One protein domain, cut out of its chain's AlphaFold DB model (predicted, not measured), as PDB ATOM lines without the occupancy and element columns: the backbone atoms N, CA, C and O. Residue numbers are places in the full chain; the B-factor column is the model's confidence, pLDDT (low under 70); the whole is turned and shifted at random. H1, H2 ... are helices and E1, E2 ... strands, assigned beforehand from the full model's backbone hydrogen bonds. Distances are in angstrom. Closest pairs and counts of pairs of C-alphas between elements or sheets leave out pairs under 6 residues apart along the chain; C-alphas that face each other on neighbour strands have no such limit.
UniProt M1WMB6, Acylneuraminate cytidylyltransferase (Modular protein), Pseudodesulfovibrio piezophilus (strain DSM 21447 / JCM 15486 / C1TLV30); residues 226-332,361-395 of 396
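This is residues 226 to 332 and 361 to 395 of the 396 residues of the protein "Acylneuraminate cytidylyltransferase (Modular protein)" of Pseudodesulfovibrio piezophilus (strain DSM 21447 / JCM 15486 / C1TLV30) (UniProt M1WMB6). Two small three-stranded sheets, which come near each other at E3 and E5, make the main body, with H1 crossing one face of the sheet E1 E2 E5 and H5 at the level of the other sheet. From this body an arm reaches out to H3 and H4, the elements farthest from the mean of the C-alphas, and residues 280 to 285 stick out from it as a free loop tip. The printed part has 142 residues, with five named helices and six named strands in the order E1 E2 H1 H2 E3 H3 H4 E4 E5 E6 H5; under half of the residues are in these elements, and the class is mixed, helices and strands. One sheet has the order E1 E2 E5, antiparallel, the other E4 E3 E6, mixed. The whole is only just loose, close to compact, with a radius of gyration of the C-alphas of 17.8 A, and spans 49 by 40 by 31 A.

E1, residues 228 to 233, and E2, residues 236 to 241, form an antiparallel hairpin, with N 231 and O 238 2.9 A apart. E5, residues 323 to 326, is the other antiparallel neighbour of E2, with N 237 and O 325 2.8 A apart. H1, residues 246 to 253, is on this sheet at a height over the sheet of 9.6 A and runs across the strands, at 64 degrees to E2 on the local plane; its closest C-alphas to E2 are those of Ala 246 and Thr 240, 7.3 A apart. H2, residues 255 to 259, and H1 meet only through their link. E3, residues 266 to 270, is staggered: its residues 266 to 268 pair with E6, residues 377 to 379, which is parallel to it, and its residues 268 to 270 with E4, residues 316 to 318, which is antiparallel. N 268 and O 378 are 2.9 A apart, and so are N 269 and O 317. The closest C-alphas of E3 and E5 are those of Ile 267 and Arg 323, 6.5 A apart. H5, residues 380 to 383, stands at the level of the sheet E4 E3 E6; the C-alphas of Gly 269 and Gln 380 are 4.9 A apart. H3, residues 292 to 298, and H4, residues 301 to 306, meet only through their link, and both are apart from E5, E6 and H5, for instance. H1, H2 and H4 have every O i to N i+4 pair within hydrogen-bond range; H3 has 1 of 3, beside 2 of 4 O i to N i+3 pairs, and H5 is too short for an i+4 pair.

E1 begins at C-alpha 228 at (297.002, 153.739, 253.078) and is 16.3 A long; E2 is 16.8 A, E3 12.8 A, H1 10.4 A and E5 10.3 A. H3, 10.1 A long, begins at C-alpha 292 at (279.240, 159.159, 282.944). H5 ends at C-alpha 383 at (281.404, 158.164, 252.073).

The two C-alphas farthest apart are those of Leu 305 and Lys 332, 53.7 A. Residues 333 to 360 are not printed, and C-alphas 332 and 361 are 13.9 A apart across the cut. Of the links that are printed whole, E3 to H3 is long, with 21 residues. The mean pLDDT of the printed part is 73.8; residues 272 to 290, 297, 303 to 311, 327 to 332 and 361 to 369 are under 70.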
ATOM      1  N   ARG A 226     294.503 147.213 250.270       86.50
ATOM      2  CA  ARG A 226     295.020 148.504 249.804       86.50
ATOM      3  C   ARG A 226     295.779 149.199 250.922       86.50
ATOM      4  O   ARG A 226     295.224 149.499 251.975       86.50
ATOM      5  N   ALA A 227     297.053 149.490 250.672       82.44
ATOM      6  CA  ALA A 227     297.858 150.283 251.594       82.44
ATOM      7  C   ALA A 227     297.285 151.709 251.732       82.44
ATOM      8  O   ALA A 227     296.786 152.249 250.741       82.44
ATOM      9  N   PRO A 228     297.372 152.340 252.913       82.50
ATOM     10  CA  PRO A 228     297.002 153.739 253.078       82.50
ATOM     11  C   PRO A 228     297.995 154.658 252.350       82.50
ATOM     12  O   PRO A 228     299.200 154.397 252.319       82.50
ATOM     13  N   VAL A 229     297.488 155.750 251.785       81.44
ATOM     14  CA  VAL A 229     298.243 156.798 251.095       81.44
ATOM     15  C   VAL A 229     297.880 158.140 251.710       81.44
ATOM     16  O   VAL A 229     296.702 158.467 251.840       81.44
ATOM     17  N   SER A 230     298.897 158.919 252.070       83.62
ATOM     18  CA  SER A 230     298.716 160.264 252.611       83.62
ATOM     19  C   SER A 230     298.913 161.318 251.523       83.62
ATOM     20  O   SER A 230     299.933 161.292 250.836       83.62
ATOM     21  N   THR A 231     297.983 162.265 251.390       83.44
ATOM     22  CA  THR A 231     298.056 163.360 250.402       83.44
ATOM     23  C   THR A 231     297.851 164.708 251.088       83.44
ATOM     24  O   THR A 231     296.932 164.859 251.890       83.44
ATOM     25  N   ARG A 232     298.705 165.700 250.801       84.06
ATOM     26  CA  ARG A 232     298.638 167.037 251.418       84.06
ATOM     27  C   ARG A 232     297.890 168.031 250.525       84.06
ATOM     28  O   ARG A 232     298.197 168.153 249.346       84.06
ATOM     29  N   PHE A 233     296.983 168.792 251.131       84.88
ATOM     30  CA  PHE A 233     296.184 169.863 250.540       84.88
ATOM     31  C   PHE A 233     296.293 171.123 251.409       84.88
ATOM     32  O   PHE A 233     295.497 171.344 252.323       84.88
ATOM     33  N   GLY A 234     297.321 171.940 251.159       83.94
ATOM     34  CA  GLY A 234     297.623 173.119 251.978       83.94
ATOM     35  C   GLY A 234     297.907 172.748 253.439       83.94
ATOM     36  O   GLY A 234     298.863 172.020 253.730       83.94
ATOM     37  N   ASP A 235     297.050 173.230 254.340       80.69
ATOM     38  CA  ASP A 235     297.104 172.960 255.783       80.69
ATOM     39  C   ASP A 235     296.462 171.621 256.177       80.69
ATOM     40  O   ASP A 235     296.393 171.304 257.361       80.69
ATOM     41  N   TRP A 236     295.990 170.821 255.220       83.38
ATOM     42  CA  TRP A 236     295.319 169.548 255.480       83.38
ATOM     43  C   TRP A 236     296.087 168.370 254.882       83.38
ATOM     44  O   TRP A 236     296.742 168.491 253.852       83.38
ATOM     45  N   VAL A 237     295.992 167.210 255.521       84.62
ATOM     46  CA  VAL A 237     296.477 165.921 255.025       84.62
ATOM     47  C   VAL A 237     295.325 164.936 255.069       84.62
ATOM     48  O   VAL A 237     294.698 164.753 256.113       84.62
ATOM     49  N   THR A 238     295.062 164.286 253.945       86.75
ATOM     50  CA  THR A 238     294.152 163.147 253.871       86.75
ATOM     51  C   THR A 238     294.930 161.848 253.962       86.75
ATOM     52  O   THR A 238     296.084 161.784 253.543       86.75
ATOM     53  N   VAL A 239     294.298 160.811 254.503       84.25
ATOM     54  CA  VAL A 239     294.756 159.419 254.429       84.25
ATOM     55  C   VAL A 239     293.633 158.632 253.777       84.25
ATOM     56  O   VAL A 239     292.511 158.689 254.274       84.25
ATOM     57  N   THR A 240     293.911 157.950 252.669       89.62
ATOM     58  CA  THR A 240     292.928 157.158 251.912       89.62
ATOM     59  C   THR A 240     293.546 155.845 251.416       89.62
ATOM     60  O   THR A 240     294.770 155.740 251.317       89.62
ATOM     61  N   PRO A 241     292.750 154.814 251.082       90.62
ATOM     62  CA  PRO A 241     293.260 153.626 250.402       90.62
ATOM     63  C   PRO A 241     293.957 153.952 249.076       90.62
ATOM     64  O   PRO A 241     293.512 154.803 248.303       90.62
ATOM     65  N   LYS A 242     295.034 153.224 248.763       87.56
ATOM     66  CA  LYS A 242     295.726 153.330 247.474       87.56
ATOM     67  C   LYS A 242     294.743 153.131 246.314       87.56
ATOM     68  O   LYS A 242     294.076 152.102 246.234       87.56
ATOM     69  N   GLY A 243     294.726 154.095 245.392       91.31
ATOM     70  CA  GLY A 243     293.850 154.116 244.215       91.31
ATOM     71  C   GLY A 243     292.677 155.093 244.325       91.31
ATOM     72  O   GLY A 243     292.050 155.376 243.311       91.31
ATOM     73  N   VAL A 244     292.403 155.627 245.517       94.50
ATOM     74  CA  VAL A 244     291.388 156.670 245.713       94.50
ATOM     75  C   VAL A 244     291.853 157.986 245.097       94.50
ATOM     76  O   VAL A 244     292.988 158.413 245.312       94.50
ATOM     77  N   ASP A 245     290.947 158.655 244.388       95.25
ATOM     78  CA  ASP A 245     291.131 160.030 243.926       95.25
ATOM     79  C   ASP A 245     291.017 160.997 245.119       95.25
ATOM     80  O   ASP A 245     289.927 161.296 245.619       95.25
ATOM     81  N   ALA A 246     292.170 161.447 245.615       92.00
ATOM     82  CA  ALA A 246     292.243 162.313 246.786       92.00
ATOM     83  C   ALA A 246     291.674 163.722 246.530       92.00
ATOM     84  O   ALA A 246     291.207 164.356 247.477       92.00
ATOM     85  N   GLU A 247     291.678 164.208 245.282       94.19
ATOM     86  CA  GLU A 247     291.102 165.513 244.930       94.19
ATOM     87  C   GLU A 247     289.577 165.462 244.998       94.19
ATOM     88  O   GLU A 247     288.960 166.317 245.638       94.19
ATOM     89  N   LYS A 248     288.965 164.414 244.427       96.25
ATOM     90  CA  LYS A 248     287.521 164.174 244.567       96.25
ATOM     91  C   LYS A 248     287.113 163.994 246.025       96.25
ATOM     92  O   LYS A 248     286.101 164.555 246.444       96.25
ATOM     93  N   PHE A 249     287.915 163.275 246.811       95.19
ATOM     94  CA  PHE A 249     287.670 163.129 248.244       95.19
ATOM     95  C   PHE A 249     287.683 164.485 248.970       95.19
ATOM     96  O   PHE A 249     286.761 164.781 249.727       95.19
ATOM     97  N   MET A 250     288.669 165.347 248.700       93.88
ATOM     98  CA  MET A 250     288.716 166.696 249.280       93.88
ATOM     99  C   MET A 250     287.575 167.597 248.805       93.88
ATOM    100  O   MET A 250     287.047 168.385 249.592       93.88
ATOM    101  N   HIS A 251     287.166 167.473 247.543       94.38
ATOM    102  CA  HIS A 251     286.007 168.189 247.022       94.38
ATOM    103  C   HIS A 251     284.717 167.772 247.744       94.38
ATOM    104  O   HIS A 251     283.941 168.635 248.147       94.38
ATOM    105  N   PHE A 252     284.531 166.469 247.978       95.38
ATOM    106  CA  PHE A 252     283.411 165.924 248.750       95.38
ATOM    107  C   PHE A 252     283.404 166.406 250.209       95.38
ATOM    108  O   PHE A 252     282.341 166.715 250.752       95.38
ATOM    109  N   VAL A 253     284.577 166.498 250.847       93.12
ATOM    110  CA  VAL A 253     284.689 167.077 252.195       93.12
ATOM    111  C   VAL A 253     284.152 168.512 252.203       93.12
ATOM    112  O   VAL A 253     283.340 168.848 253.069       93.12
ATOM    113  N   GLY A 254     284.536 169.314 251.206       91.69
ATOM    114  CA  GLY A 254     284.033 170.669 250.989       91.69
ATOM    115  C   GLY A 254     284.699 171.724 251.879       91.69
ATOM    116  O   GLY A 254     285.127 171.455 253.000       91.69
ATOM    117  N   GLN A 255     284.782 172.965 251.387       86.88
ATOM    118  CA  GLN A 255     285.470 174.055 252.095       86.88
ATOM    119  C   GLN A 255     284.759 174.492 253.381       86.88
ATOM    120  O   GLN A 255     285.426 174.848 254.348       86.88
ATOM    121  N   GLU A 256     283.425 174.420 253.431       88.69
ATOM    122  CA  GLU A 256     282.644 174.794 254.620       88.69
ATOM    123  C   GLU A 256     283.019 173.934 255.835       88.69
ATOM    124  O   GLU A 256     283.282 174.460 256.917       88.69
ATOM    125  N   ARG A 257     283.168 172.615 255.643       88.75
ATOM    126  CA  ARG A 257     283.622 171.699 256.701       88.75
ATOM    127  C   ARG A 257     285.086 171.920 257.085       88.75
ATOM    128  O   ARG A 257     285.496 171.503 258.159       88.75
ATOM    129  N   LEU A 258     285.888 172.586 256.264       86.06
ATOM    130  CA  LEU A 258     287.282 172.908 256.590       86.06
ATOM    131  C   LEU A 258     287.444 174.303 257.209       86.06
ATOM    132  O   LEU A 258     288.524 174.619 257.703       86.06
ATOM    133  N   ALA A 259     286.386 175.120 257.217       84.56
ATOM    134  CA  ALA A 259     286.442 176.505 257.678       84.56
ATOM    135  C   ALA A 259     286.652 176.625 259.197       84.56
ATOM    136  O   ALA A 259     287.432 177.464 259.645       84.56
ATOM    137  N   ASP A 260     285.992 175.781 260.001       80.69
ATOM    138  CA  ASP A 260     286.250 175.730 261.444       80.69
ATOM    139  C   ASP A 260     287.499 174.891 261.725       80.69
ATOM    140  O   ASP A 260     287.470 173.661 261.814       80.69
ATOM    141  N   THR A 261     288.620 175.588 261.872       76.12
ATOM    142  CA  THR A 261     289.921 174.987 262.168       76.12
ATOM    143  C   THR A 261     290.139 174.715 263.658       76.12
ATOM    144  O   THR A 261     291.226 174.266 264.034       76.12
ATOM    145  N   LYS A 262     289.171 175.059 264.521       74.88
ATOM    146  CA  LYS A 262     289.240 174.843 265.975       74.88
ATOM    147  C   LYS A 262     288.602 173.528 266.403       74.88
ATOM    148  O   LYS A 262     288.799 173.140 267.544       74.88
ATOM    149  N   LYS A 263     287.853 172.859 265.525       76.44
ATOM    150  CA  LYS A 263     287.231 171.557 265.788       76.44
ATOM    151  C   LYS A 263     287.753 170.509 264.806       76.44
ATOM    152  O   LYS A 263     288.021 170.841 263.650       76.44
ATOM    153  N   PRO A 264     287.861 169.232 265.202       79.38
ATOM    154  CA  PRO A 264     288.238 168.179 264.278       79.38
ATOM    155  C   PRO A 264     287.091 167.934 263.289       79.38
ATOM    156  O   PRO A 264     285.940 168.302 263.542       79.38
ATOM    157  N   LEU A 265     287.415 167.331 262.151       86.44
ATOM    158  CA  LEU A 265     286.443 166.758 261.229       86.44
ATOM    159  C   LEU A 265     286.610 165.243 261.313       86.44
ATOM    160  O   LEU A 265     287.690 164.729 261.028       86.44
ATOM    161  N   LEU A 266     285.573 164.547 261.766       87.44
ATOM    162  CA  LEU A 266     285.623 163.107 261.983       87.44
ATOM    163  C   LEU A 266     284.985 162.375 260.818       87.44
ATOM    164  O   LEU A 266     283.941 162.786 260.315       87.44
ATOM    165  N   ILE A 267     285.576 161.247 260.448       90.12
ATOM    166  CA  ILE A 267     284.928 160.272 259.576       90.12
ATOM    167  C   ILE A 267     284.576 159.089 260.460       90.12
ATOM    168  O   ILE A 267     285.481 158.424 260.956       90.12
ATOM    169  N   LEU A 268     283.290 158.873 260.728       88.44
ATOM    170  CA  LEU A 268     282.834 157.890 261.706       88.44
ATOM    171  C   LEU A 268     282.143 156.708 261.037       88.44
ATOM    172  O   LEU A 268     281.239 156.878 260.222       88.44
ATOM    173  N   GLY A 269     282.549 155.507 261.436       86.94
ATOM    174  CA  GLY A 269     281.907 154.248 261.078       86.94
ATOM    175  C   GLY A 269     281.257 153.589 262.289       86.94
ATOM    176  O   GLY A 269     281.605 153.863 263.443       86.94
ATOM    177  N   THR A 270     280.311 152.688 262.025       81.19
ATOM    178  CA  THR A 270     279.741 151.834 263.073       81.19
ATOM    179  C   THR A 270     280.850 150.991 263.698       81.19
ATOM    180  O   THR A 270     281.558 150.273 262.995       81.19
ATOM    181  N   ALA A 271     280.989 151.051 265.020       73.31
ATOM    182  CA  ALA A 271     281.975 150.236 265.702       73.31
ATOM    183  C   ALA A 271     281.548 148.775 265.781       73.31
ATOM    184  O   ALA A 271     280.472 148.449 266.283       73.31
ATOM    185  N   THR A 272     282.419 147.886 265.309       63.31
ATOM    186  CA  THR A 272     282.347 146.464 265.632       63.31
ATOM    187  C   THR A 272     282.959 146.238 267.016       63.31
ATOM    188  O   THR A 272     284.114 146.622 267.228       63.31
ATOM    189  N   PRO A 273     282.210 145.637 267.959       54.00
ATOM    190  CA  PRO A 273     282.712 145.292 269.286       54.00
ATOM    191  C   PRO A 273     283.971 144.403 269.234       54.00
ATOM    192  O   PRO A 273     284.199 143.762 268.205       54.00
ATOM    193  N   PRO A 274     284.759 144.295 270.327       50.97
ATOM    194  CA  PRO A 274     284.373 144.618 271.704       50.97
ATOM    195  C   PRO A 274     285.282 145.638 272.418       50.97
ATOM    196  O   PRO A 274     286.497 145.483 272.456       50.97
ATOM    197  N   LEU A 275     284.694 146.642 273.075       49.09
ATOM    198  CA  LEU A 275     285.389 147.551 273.995       49.09
ATOM    199  C   LEU A 275     285.572 146.883 275.371       49.09
ATOM    200  O   LEU A 275     284.790 147.121 276.284       49.09
ATOM    201  N   ASN A 276     286.595 146.042 275.536       47.88
ATOM    202  CA  ASN A 276     287.062 145.685 276.876       47.88
ATOM    203  C   ASN A 276     288.138 146.682 277.298       47.88
ATOM    204  O   ASN A 276     289.133 146.875 276.600       47.88
ATOM    205  N   PHE A 277     287.922 147.321 278.443       47.97
ATOM    206  CA  PHE A 277     288.782 148.375 278.960       47.97
ATOM    207  C   PHE A 277     289.766 147.777 279.971       47.97
ATOM    208  O   PHE A 277     289.384 147.474 281.100       47.97
ATOM    209  N   TYR A 278     291.032 147.609 279.591       42.47
ATOM    210  CA  TYR A 278     292.094 147.262 280.538       42.47
ATOM    211  C   TYR A 278     293.337 148.104 280.258       42.47
ATOM    212  O   TYR A 278     293.824 148.143 279.129       42.47
ATOM    213  N   THR A 279     293.868 148.754 281.293       35.44
ATOM    214  CA  THR A 279     295.139 149.484 281.228       35.44
ATOM    215  C   THR A 279     296.296 148.555 281.575       35.44
ATOM    216  O   THR A 279     296.258 147.883 282.607       35.44
ATOM    217  N   ILE A 280     297.370 148.600 280.784       35.66
ATOM    218  CA  ILE A 280     298.711 148.205 281.222       35.66
ATOM    219  C   ILE A 280     299.644 149.398 281.054       35.66
ATOM    220  O   ILE A 280     299.969 149.768 279.931       35.66
ATOM    221  N   MET A 281     300.141 149.949 282.158       29.50
ATOM    222  CA  MET A 281     301.396 150.699 282.171       29.50
ATOM    223  C   MET A 281     302.114 150.468 283.503       29.50
ATOM    224  O   MET A 281     301.527 150.679 284.560       29.50
ATOM    225  N   ASN A 282     303.376 150.030 283.419       30.59
ATOM    226  CA  ASN A 282     304.416 150.018 284.459       30.59
ATOM    227  C   ASN A 282     303.947 150.337 285.896       30.59
ATOM    228  O   ASN A 282     304.045 151.478 286.348       30.59
ATOM    229  N   ASN A 283     303.507 149.309 286.627       32.22
ATOM    230  CA  ASN A 283     303.358 149.287 288.090       32.22
ATOM    231  C   ASN A 283     302.445 150.346 288.748       32.22
ATOM    232  O   ASN A 283     302.508 150.521 289.964       32.22
ATOM    233  N   ALA A 284     301.549 151.007 288.009       31.08
ATOM    234  CA  ALA A 284     300.504 151.838 288.609       31.08
ATOM    235  C   ALA A 284     299.167 151.649 287.883       31.08
ATOM    236  O   ALA A 284     298.983 152.087 286.749       31.08
ATOM    237  N   VAL A 285     298.203 151.024 288.563       34.59
ATOM    238  CA  VAL A 285     296.821 150.913 288.084       34.59
ATOM    239  C   VAL A 285     296.193 152.309 288.097       34.59
ATOM    240  O   VAL A 285     295.711 152.775 289.126       34.59
ATOM    241  N   ARG A 286     296.194 153.005 286.958       36.72
ATOM    242  CA  ARG A 286     295.263 154.116 286.725       36.72
ATOM    243  C   ARG A 286     294.050 153.566 285.982       36.72
ATOM    244  O   ARG A 286     294.154 153.160 284.825       36.72
ATOM    245  N   MET A 287     292.910 153.529 286.671       40.22
ATOM    246  CA  MET A 287     291.618 153.229 286.055       40.22
ATOM    247  C   MET A 287     291.220 154.406 285.162       40.22
ATOM    248  O   MET A 287     291.208 155.550 285.618       40.22
ATOM    249  N   TYR A 288     290.907 154.139 283.895       51.84
ATOM    250  CA  TYR A 288     290.259 155.132 283.046       51.84
ATOM    251  C   TYR A 288     288.808 155.306 283.474       51.84
ATOM    252  O   TYR A 288     288.131 154.339 283.824       51.84
ATOM    253  N   TYR A 289     288.327 156.543 283.405       54.22
ATOM    254  CA  TYR A 289     286.922 156.843 283.622       54.22
ATOM    255  C   TYR A 289     286.248 156.983 282.262       54.22
ATOM    256  O   TYR A 289     286.595 157.864 281.466       54.22
ATOM    257  N   MET A 290     285.290 156.092 282.001       66.94
ATOM    258  CA  MET A 290     284.287 156.343 280.973       66.94
ATOM    259  C   MET A 290     283.588 157.660 281.295       66.94
ATOM    260  O   MET A 290     283.423 158.023 282.468       66.94
ATOM    261  N   ASP A 291     283.153 158.364 280.258       73.12
ATOM    262  CA  ASP A 291     282.191 159.426 280.483       73.12
ATOM    263  C   ASP A 291     280.951 158.866 281.199       73.12
ATOM    264  O   ASP A 291     280.577 157.712 280.998       73.12
ATOM    265  N   ARG A 292     280.326 159.654 282.081       72.81
ATOM    266  CA  ARG A 292     279.240 159.159 282.944       72.81
ATOM    267  C   ARG A 292     278.051 158.639 282.132       72.81
ATOM    268  O   ARG A 292     277.456 157.640 282.523       72.81
ATOM    269  N   GLU A 293     277.729 159.299 281.022       76.56
ATOM    270  CA  GLU A 293     276.676 158.869 280.092       76.56
ATOM    271  C   GLU A 293     277.120 157.680 279.237       76.56
ATOM    272  O   GLU A 293     276.323 156.801 278.938       76.56
ATOM    273  N   ALA A 294     278.408 157.585 278.903       76.38
ATOM    274  CA  ALA A 294     278.933 156.388 278.258       76.38
ATOM    275  C   ALA A 294     278.855 155.175 279.204       76.38
ATOM    276  O   ALA A 294     278.398 154.107 278.805       76.38
ATOM    277  N   ALA A 295     279.238 155.326 280.476       74.88
ATOM    278  CA  ALA A 295     279.261 154.239 281.455       74.88
ATOM    279  C   ALA A 295     277.898 153.544 281.598       74.88
ATOM    280  O   ALA A 295     277.845 152.317 281.667       74.88
ATOM    281  N   THR A 296     276.795 154.300 281.568       74.00
ATOM    282  CA  THR A 296     275.441 153.724 281.604       74.00
ATOM    283  C   THR A 296     275.127 152.898 280.354       74.00
ATOM    284  O   THR A 296     274.441 151.883 280.461       74.00
ATOM    285  N   CYS A 297     275.661 153.265 279.185       69.50
ATOM    286  CA  CYS A 297     275.540 152.471 277.960       69.50
ATOM    287  C   CYS A 297     276.380 151.185 278.002       69.50
ATOM    288  O   CYS A 297     275.931 150.140 277.530       69.50
ATOM    289  N   PHE A 298     277.593 151.246 278.556       70.75
ATOM    290  CA  PHE A 298     278.547 150.130 278.544       70.75
ATOM    291  C   PHE A 298     278.349 149.118 279.684       70.75
ATOM    292  O   PHE A 298     278.781 147.979 279.544       70.75
ATOM    293  N   GLN A 299     277.694 149.492 280.789       71.81
ATOM    294  CA  GLN A 299     277.589 148.668 282.007       71.81
ATOM    295  C   GLN A 299     276.160 148.196 282.319       71.81
ATOM    296  O   GLN A 299     275.772 148.135 283.484       71.81
ATOM    297  N   SER A 300     275.358 147.854 281.306       72.56
ATOM    298  CA  SER A 300     274.043 147.248 281.567       72.56
ATOM    299  C   SER A 300     274.175 145.913 282.316       72.56
ATOM    300  O   SER A 300     275.157 145.189 282.130       72.56
ATOM    301  N   ASP A 301     273.162 145.540 283.105       74.56
ATOM    302  CA  ASP A 301     273.149 144.270 283.853       74.56
ATOM    303  C   ASP A 301     273.442 143.068 282.951       74.56
ATOM    304  O   ASP A 301     274.187 142.160 283.322       74.56
ATOM    305  N   LYS A 302     272.910 143.088 281.723       71.44
ATOM    306  CA  LYS A 302     273.119 142.010 280.759       71.44
ATOM    307  C   LYS A 302     274.554 141.962 280.228       71.44
ATOM    308  O   LYS A 302     275.099 140.868 280.083       71.44
ATOM    309  N   VAL A 303     275.178 143.113 279.966       69.19
ATOM    310  CA  VAL A 303     276.598 143.178 279.572       69.19
ATOM    311  C   VAL A 303     277.485 142.690 280.718       69.19
ATOM    312  O   VAL A 303     278.348 141.849 280.483       69.19
ATOM    313  N   ASN A 304     277.234 143.132 281.954       68.19
ATOM    314  CA  ASN A 304     278.015 142.724 283.128       68.19
ATOM    315  C   ASN A 304     277.897 141.220 283.415       68.19
ATOM    316  O   ASN A 304     278.888 140.582 283.760       68.19
ATOM    317  N   LEU A 305     276.700 140.650 283.252       66.62
ATOM    318  CA  LEU A 305     276.445 139.231 283.492       66.62
ATOM    319  C   LEU A 305     277.096 138.326 282.438       66.62
ATOM    320  O   LEU A 305     277.619 137.266 282.769       66.62
ATOM    321  N   THR A 306     277.022 138.717 281.165       63.50
ATOM    322  CA  THR A 306     277.399 137.841 280.041       63.50
ATOM    323  C   THR A 306     278.789 138.130 279.480       63.50
ATOM    324  O   THR A 306     279.335 137.310 278.744       63.50
ATOM    325  N   GLY A 307     279.344 139.315 279.751       61.72
ATOM    326  CA  GLY A 307     280.511 139.849 279.045       61.72
ATOM    327  C   GLY A 307     280.261 140.103 277.550       61.72
ATOM    328  O   GLY A 307     281.207 140.345 276.800       61.72
ATOM    329  N   ASN A 308     279.009 140.020 277.081       62.59
ATOM    330  CA  ASN A 308     278.678 140.112 275.667       62.59
ATOM    331  C   ASN A 308     278.450 141.566 275.244       62.59
ATOM    332  O   ASN A 308     277.409 142.177 275.490       62.59
ATOM    333  N   SER A 309     279.437 142.090 274.531       61.94
ATOM    334  CA  SER A 309     279.444 143.440 273.973       61.94
ATOM    335  C   SER A 309     278.362 143.713 272.918       61.94
ATOM    336  O   SER A 309     278.085 144.873 272.626       61.94
ATOM    337  N   ALA A 310     277.697 142.687 272.371       64.50
ATOM    338  CA  ALA A 310     276.573 142.874 271.451       64.50
ATOM    339  C   ALA A 310     275.353 143.545 272.112       64.50
ATOM    340  O   ALA A 310     274.462 144.019 271.410       64.50
ATOM    341  N   TYR A 311     275.299 143.578 273.448       68.06
ATOM    342  CA  TYR A 311     274.273 144.294 274.210       68.06
ATOM    343  C   TYR A 311     274.615 145.767 274.463       68.06
ATOM    344  O   TYR A 311     273.801 146.488 275.037       68.06
ATOM    345  N   ILE A 312     275.795 146.222 274.042       71.75
ATOM    346  CA  ILE A 312     276.179 147.628 274.124       71.75
ATOM    347  C   ILE A 312     275.437 148.393 273.012       71.75
ATOM    348  O   ILE A 312     275.443 147.946 271.860       71.75
ATOM    349  N   PRO A 313     274.818 149.548 273.317       70.62
ATOM    350  CA  PRO A 313     274.242 150.431 272.310       70.62
ATOM    351  C   PRO A 313     275.225 150.792 271.188       70.62
ATOM    352  O   PRO A 313     276.451 150.740 271.344       70.62
ATOM    353  N   LYS A 314     274.672 151.196 270.039       75.62
ATOM    354  CA  LYS A 314     275.474 151.586 268.878       75.62
ATOM    355  C   LYS A 314     276.414 152.732 269.261       75.62
ATOM    356  O   LYS A 314     275.980 153.782 269.726       75.62
ATOM    357  N   HIS A 315     277.696 152.506 269.027       80.19
ATOM    358  CA  HIS A 315     278.764 153.480 269.167       80.19
ATOM    359  C   HIS A 315     279.583 153.486 267.877       80.19
ATOM    360  O   HIS A 315     279.413 152.633 266.995       80.19
ATOM    361  N   PHE A 316     280.443 154.481 267.749       83.94
ATOM    362  CA  PHE A 316     281.157 154.784 266.523       83.94
ATOM    363  C   PHE A 316     282.649 154.879 266.792       83.94
ATOM    364  O   PHE A 316     283.066 155.208 267.903       83.94
ATOM    365  N   LEU A 317     283.446 154.606 265.766       79.19
ATOM    366  CA  LEU A 317     284.875 154.888 265.780       79.19
ATOM    367  C   LEU A 317     285.277 155.675 264.543       79.19
ATOM    368  O   LEU A 317     284.583 155.632 263.525       79.19
ATOM    369  N   HIS A 318     286.427 156.334 264.619       78.75
ATOM    370  CA  HIS A 318     287.042 156.905 263.430       78.75
ATOM    371  C   HIS A 318     287.320 155.821 262.377       78.75
ATOM    372  O   HIS A 318     287.868 154.762 262.698       78.75
ATOM    373  N   ASP A 319     287.000 156.107 261.116       77.50
ATOM    374  CA  ASP A 319     287.363 155.265 259.982       77.50
ATOM    375  C   ASP A 319     288.887 155.061 259.978       77.50
ATOM    376  O   ASP A 319     289.683 155.992 260.156       77.50
ATOM    377  N   GLN A 320     289.309 153.803 259.879       70.06
ATOM    378  CA  GLN A 320     290.722 153.440 259.967       70.06
ATOM    379  C   GLN A 320     291.500 153.771 258.688       70.06
ATOM    380  O   GLN A 320     292.725 153.836 258.729       70.06
ATOM    381  N   HIS A 321     290.806 154.000 257.578       78.25
ATOM    382  CA  HIS A 321     291.398 154.064 256.249       78.25
ATOM    383  C   HIS A 321     291.112 155.379 255.535       78.25
ATOM    384  O   HIS A 321     291.901 155.762 254.677       78.25
ATOM    385  N   TYR A 322     290.043 156.079 255.915       87.31
ATOM    386  CA  TYR A 322     289.759 157.446 255.493       87.31
ATOM    387  C   TYR A 322     289.933 158.408 256.663       87.31
ATOM    388  O   TYR A 322     289.196 158.349 257.647       87.31
ATOM    389  N   ARG A 323     290.904 159.320 256.562       86.62
ATOM    390  CA  ARG A 323     291.135 160.378 257.556       86.62
ATOM    391  C   ARG A 323     291.423 161.715 256.900       86.62
ATOM    392  O   ARG A 323     291.933 161.772 255.784       86.62
ATOM    393  N   ILE A 324     291.145 162.781 257.640       85.50
ATOM    394  CA  ILE A 324     291.558 164.140 257.312       85.50
ATOM    395  C   ILE A 324     292.092 164.819 258.566       85.50
ATOM    396  O   ILE A 324     291.489 164.757 259.635       85.50
ATOM    397  N   MET A 325     293.267 165.420 258.449       81.94
ATOM    398  CA  MET A 325     294.009 165.975 259.573       81.94
ATOM    399  C   MET A 325     294.545 167.339 259.196       81.94
ATOM    400  O   MET A 325     295.015 167.536 258.078       81.94
ATOM    401  N   ARG A 326     294.511 168.276 260.138       79.12
ATOM    402  CA  ARG A 326     295.193 169.553 259.966       79.12
ATOM    403  C   ARG A 326     296.675 169.371 260.284       79.12
ATOM    404  O   ARG A 326     297.021 168.781 261.304       79.12
ATOM    405  N   VAL A 327     297.542 169.897 259.433       69.12
ATOM    406  CA  VAL A 327     298.974 170.011 259.699       69.12
ATOM    407  C   VAL A 327     299.173 171.184 260.664       69.12
ATOM    408  O   VAL A 327     298.749 172.298 260.346       69.12
ATOM    409  N   PRO A 328     299.779 170.976 261.847       57.00
ATOM    410  CA  PRO A 328     300.129 172.070 262.746       57.00
ATOM    411  C   PRO A 328     301.074 173.068 262.060       57.00
ATOM    412  O   PRO A 328     301.839 172.700 261.170       57.00
ATOM    413  N   GLU A 329     301.069 174.329 262.497       49.47
ATOM    414  CA  GLU A 329     301.843 175.412 261.863       49.47
ATOM    415  C   GLU A 329     303.378 175.221 261.901       49.47
ATOM    416  O   GLU A 329     304.090 175.895 261.161       49.47
ATOM    417  N   LEU A 330     303.890 174.260 262.678       42.12
ATOM    418  CA  LEU A 330     305.316 173.947 262.882       42.12
ATOM    419  C   LEU A 330     306.034 173.274 261.685       42.12
ATOM    420  O   LEU A 330     307.037 172.591 261.863       42.12
ATOM    421  N   GLY A 331     305.554 173.453 260.453       43.25
ATOM    422  CA  GLY A 331     306.120 172.776 259.277       43.25
ATOM    423  C   GLY A 331     305.838 173.454 257.939       43.25
ATOM    424  O   GLY A 331     305.727 172.767 256.923       43.25
ATOM    425  N   LYS A 332     305.677 174.784 257.926       41.72
ATOM    426  CA  LYS A 332     305.509 175.547 256.675       41.72
ATOM    427  C   LYS A 332     306.779 175.560 255.802       41.72
ATOM    428  O   LYS A 332     306.638 175.725 254.597       41.72
ATOM    429  N   LEU A 361     301.224 166.925 265.993       32.09
ATOM    430  CA  LEU A 361     300.356 165.963 265.271       32.09
ATOM    431  C   LEU A 361     299.671 164.867 266.114       32.09
ATOM    432  O   LEU A 361     300.045 163.693 266.102       32.09
ATOM    433  N   TYR A 362     298.586 165.253 266.777       34.56
ATOM    434  CA  TYR A 362     297.712 164.327 267.479       34.56
ATOM    435  C   TYR A 362     296.708 163.659 266.530       34.56
ATOM    436  O   TYR A 362     295.906 164.326 265.879       34.56
ATOM    437  N   PHE A 363     296.671 162.325 266.554       38.66
ATOM    438  CA  PHE A 363     295.510 161.541 266.105       38.66
ATOM    439  C   PHE A 363     294.381 161.519 267.149       38.66
ATOM    440  O   PHE A 363     293.327 160.963 266.885       38.66
ATOM    441  N   GLY A 364     294.577 162.135 268.319       39.59
ATOM    442  CA  GLY A 364     293.562 162.298 269.355       39.59
ATOM    443  C   GLY A 364     293.529 163.749 269.790       39.59
ATOM    444  O   GLY A 364     294.390 164.206 270.522       39.59
ATOM    445  N   SER A 365     292.563 164.505 269.298       40.97
ATOM    446  CA  SER A 365     292.515 165.937 269.546       40.97
ATOM    447  C   SER A 365     292.424 166.301 271.034       40.97
ATOM    448  O   SER A 365     291.583 165.740 271.734       40.97
ATOM    449  N   GLU A 366     293.187 167.301 271.474       40.88
ATOM    450  CA  GLU A 366     293.130 167.947 272.802       40.88
ATOM    451  C   GLU A 366     291.795 168.664 273.113       40.88
ATOM    452  O   GLU A 366     291.699 169.446 274.056       40.88
ATOM    453  N   TYR A 367     290.742 168.435 272.327       50.22
ATOM    454  CA  TYR A 367     289.421 168.989 272.609       50.22
ATOM    455  C   TYR A 367     288.821 168.238 273.798       50.22
ATOM    456  O   TYR A 367     288.836 167.002 273.815       50.22
ATOM    457  N   GLY A 368     288.370 168.994 274.804       53.03
ATOM    458  CA  GLY A 368     287.839 168.479 276.066       53.03
ATOM    459  C   GLY A 368     286.579 167.624 275.898       53.03
ATOM    460  O   GLY A 368     286.254 167.169 274.805       53.03
ATOM    461  N   ASP A 369     285.826 167.432 276.981       60.00
ATOM    462  CA  ASP A 369     284.555 166.676 277.009       60.00
ATOM    463  C   ASP A 369     283.411 167.317 276.169       60.00
ATOM    464  O   ASP A 369     282.233 167.003 276.359       60.00
ATOM    465  N   ASP A 370     283.744 168.219 275.242       73.25
ATOM    466  CA  ASP A 370     282.819 168.976 274.409       73.25
ATOM    467  C   ASP A 370     282.129 168.085 273.368       73.25
ATOM    468  O   ASP A 370     282.729 167.210 272.736       73.25
ATOM    469  N   VAL A 371     280.842 168.355 273.148       85.81
ATOM    470  CA  VAL A 371     280.056 167.692 272.104       85.81
ATOM    471  C   VAL A 371     280.521 168.187 270.740       85.81
ATOM    472  O   VAL A 371     280.514 169.392 270.459       85.81
ATOM    473  N   LEU A 372     280.887 167.253 269.866       88.00
ATOM    474  CA  LEU A 372     281.202 167.568 268.485       88.00
ATOM    475  C   LEU A 372     279.906 167.590 267.658       88.00
ATOM    476  O   LEU A 372     279.204 166.577 267.630       88.00
ATOM    477  N   PRO A 373     279.573 168.706 266.985       89.38
ATOM    478  CA  PRO A 373     278.320 168.816 266.255       89.38
ATOM    479  C   PRO A 373     278.312 167.974 264.971       89.38
ATOM    480  O   PRO A 373     279.357 167.627 264.421       89.38
ATOM    481  N   ASN A 374     277.112 167.625 264.500       88.88
ATOM    482  CA  ASN A 374     276.920 166.694 263.378       88.88
ATOM    483  C   ASN A 374     277.526 167.174 262.049       88.88
ATOM    484  O   ASN A 374     277.916 166.353 261.228       88.88
ATOM    485  N   ASP A 375     277.642 168.481 261.833       89.31
ATOM    486  CA  ASP A 375     278.289 169.079 260.656       89.31
ATOM    487  C   ASP A 375     279.812 168.841 260.611       89.31
ATOM    488  O   ASP A 375     280.449 169.017 259.570       89.31
ATOM    489  N   ARG A 376     280.397 168.388 261.728       89.69
ATOM    490  CA  ARG A 376     281.798 167.958 261.862       89.69
ATOM    491  C   ARG A 376     281.973 166.443 261.768       89.69
ATOM    492  O   ARG A 376     283.056 165.941 262.075       89.69
ATOM    493  N   VAL A 377     280.935 165.717 261.364       91.06
ATOM    494  CA  VAL A 377     280.963 164.265 261.204       91.06
ATOM    495  C   VAL A 377     280.565 163.906 259.779       91.06
ATOM    496  O   VAL A 377     279.498 164.275 259.299       91.06
ATOM    497  N   ILE A 378     281.428 163.152 259.108       92.81
ATOM    498  CA  ILE A 378     281.122 162.456 257.862       92.81
ATOM    499  C   ILE A 378     280.886 160.994 258.224       92.81
ATOM    500  O   ILE A 378     281.752 160.342 258.809       92.81
ATOM    501  N   TRP A 379     279.716 160.466 257.885       92.12
ATOM    502  CA  TRP A 379     279.406 159.064 258.153       92.12
ATOM    503  C   TRP A 379     280.012 158.167 257.077       92.12
ATOM    504  O   TRP A 379     279.947 158.469 255.883       92.12
ATOM    505  N   GLN A 380     280.582 157.037 257.483       89.38
ATOM    506  CA  GLN A 380     281.188 156.074 256.564       89.38
ATOM    507  C   GLN A 380     280.177 155.583 255.517       89.38
ATOM    508  O   GLN A 380     280.534 155.386 254.361       89.38
ATOM    509  N   GLU A 381     278.899 155.459 255.883       90.19
ATOM    510  CA  GLU A 381     277.818 155.078 254.972       90.19
ATOM    511  C   GLU A 381     277.515 156.149 253.902       90.19
ATOM    512  O   GLU A 381     276.970 155.827 252.847       90.19
ATOM    513  N   GLU A 382     277.831 157.423 254.157       92.69
ATOM    514  CA  GLU A 382     277.751 158.512 253.169       92.69
ATOM    515  C   GLU A 382     278.960 158.478 252.228       92.69
ATOM    516  O   GLU A 382     278.812 158.580 251.007       92.69
ATOM    517  N   LEU A 383     280.146 158.277 252.802       92.31
ATOM    518  CA  LEU A 383     281.404 158.164 252.073       92.31
ATOM    519  C   LEU A 383     281.418 156.946 251.134       92.31
ATOM    520  O   LEU A 383     281.854 157.059 249.994       92.31
ATOM    521  N   ALA A 384     280.878 155.807 251.575       91.31
ATOM    522  CA  ALA A 384     280.828 154.563 250.801       91.31
ATOM    523  C   ALA A 384     279.964 154.640 249.527       91.31
ATOM    524  O   ALA A 384     280.016 153.743 248.692       91.31
ATOM    525  N   LYS A 385     279.157 155.697 249.370       94.38
ATOM    526  CA  LYS A 385     278.311 155.926 248.186       94.38
ATOM    527  C   LYS A 385     279.015 156.720 247.084       94.38
ATOM    528  O   LYS A 385     278.437 156.886 246.012       94.38
ATOM    529  N   GLN A 386     280.202 157.257 247.356       95.56
ATOM    530  CA  GLN A 386     280.914 158.112 246.413       95.56
ATOM    531  C   GLN A 386     281.639 157.284 245.346       95.56
ATOM    532  O   GLN A 386     282.107 156.180 245.613       95.56
ATOM    533  N   ASP A 387     281.776 157.833 244.139       94.44
ATOM    534  CA  ASP A 387     282.406 157.159 242.991       94.44
ATOM    535  C   ASP A 387     283.916 156.912 243.174       94.44
ATOM    536  O   ASP A 387     284.480 156.007 242.564       94.44
ATOM    537  N   PHE A 388     284.569 157.709 244.020       93.50
ATOM    538  CA  PHE A 388     285.979 157.572 244.384       93.50
ATOM    539  C   PHE A 388     286.214 156.628 245.572       93.50
ATOM    540  O   PHE A 388     287.367 156.412 245.959       93.50
ATOM    541  N   TYR A 389     285.154 156.117 246.208       93.94
ATOM    542  CA  TYR A 389     285.295 155.235 247.359       93.94
ATOM    543  C   TYR A 389     285.874 153.882 246.938       93.94
ATOM    544  O   TYR A 389     285.403 153.261 245.989       93.94
ATOM    545  N   LEU A 390     286.874 153.406 247.678       91.88
ATOM    546  CA  LEU A 390     287.439 152.069 247.527       91.88
ATOM    547  C   LEU A 390     287.484 151.393 248.894       91.88
ATOM    548  O   LEU A 390     288.002 151.973 249.850       91.88
ATOM    549  N   ASP A 391     286.998 150.148 248.973       87.75
ATOM    550  CA  ASP A 391     287.145 149.345 250.188       87.75
ATOM    551  C   ASP A 391     288.643 149.047 250.410       87.75
ATOM    552  O   ASP A 391     289.325 148.537 249.509       87.75
ATOM    553  N   PRO A 392     289.189 149.362 251.594       83.88
ATOM    554  CA  PRO A 392     290.561 149.022 251.955       83.88
ATOM    555  C   PRO A 392     290.868 147.521 251.869       83.88
ATOM    556  O   PRO A 392     292.023 147.147 251.655       83.88
ATOM    557  N   ILE A 393     289.856 146.669 252.053       83.75
ATOM    558  CA  ILE A 393     289.931 145.213 251.911       83.75
ATOM    559  C   ILE A 393     288.800 144.754 250.995       83.75
ATOM    560  O   ILE A 393     287.686 144.467 251.429       83.75
ATOM    561  N   GLU A 394     289.117 144.639 249.715       84.62
ATOM    562  CA  GLU A 394     288.151 144.270 248.688       84.62
ATOM    563  C   GLU A 394     288.164 142.758 248.452       84.62
ATOM    564  O   GLU A 394     289.213 142.166 248.204       84.62
ATOM    565  N   TYR A 395     286.993 142.130 248.513       77.44
ATOM    566  CA  TYR A 395     286.807 140.722 248.175       77.44
ATOM    567  C   TYR A 395     286.254 140.672 246.741       77.44
ATOM    568  O   TYR A 395     285.126 141.117 246.532       77.44
TER     569      TYR A 395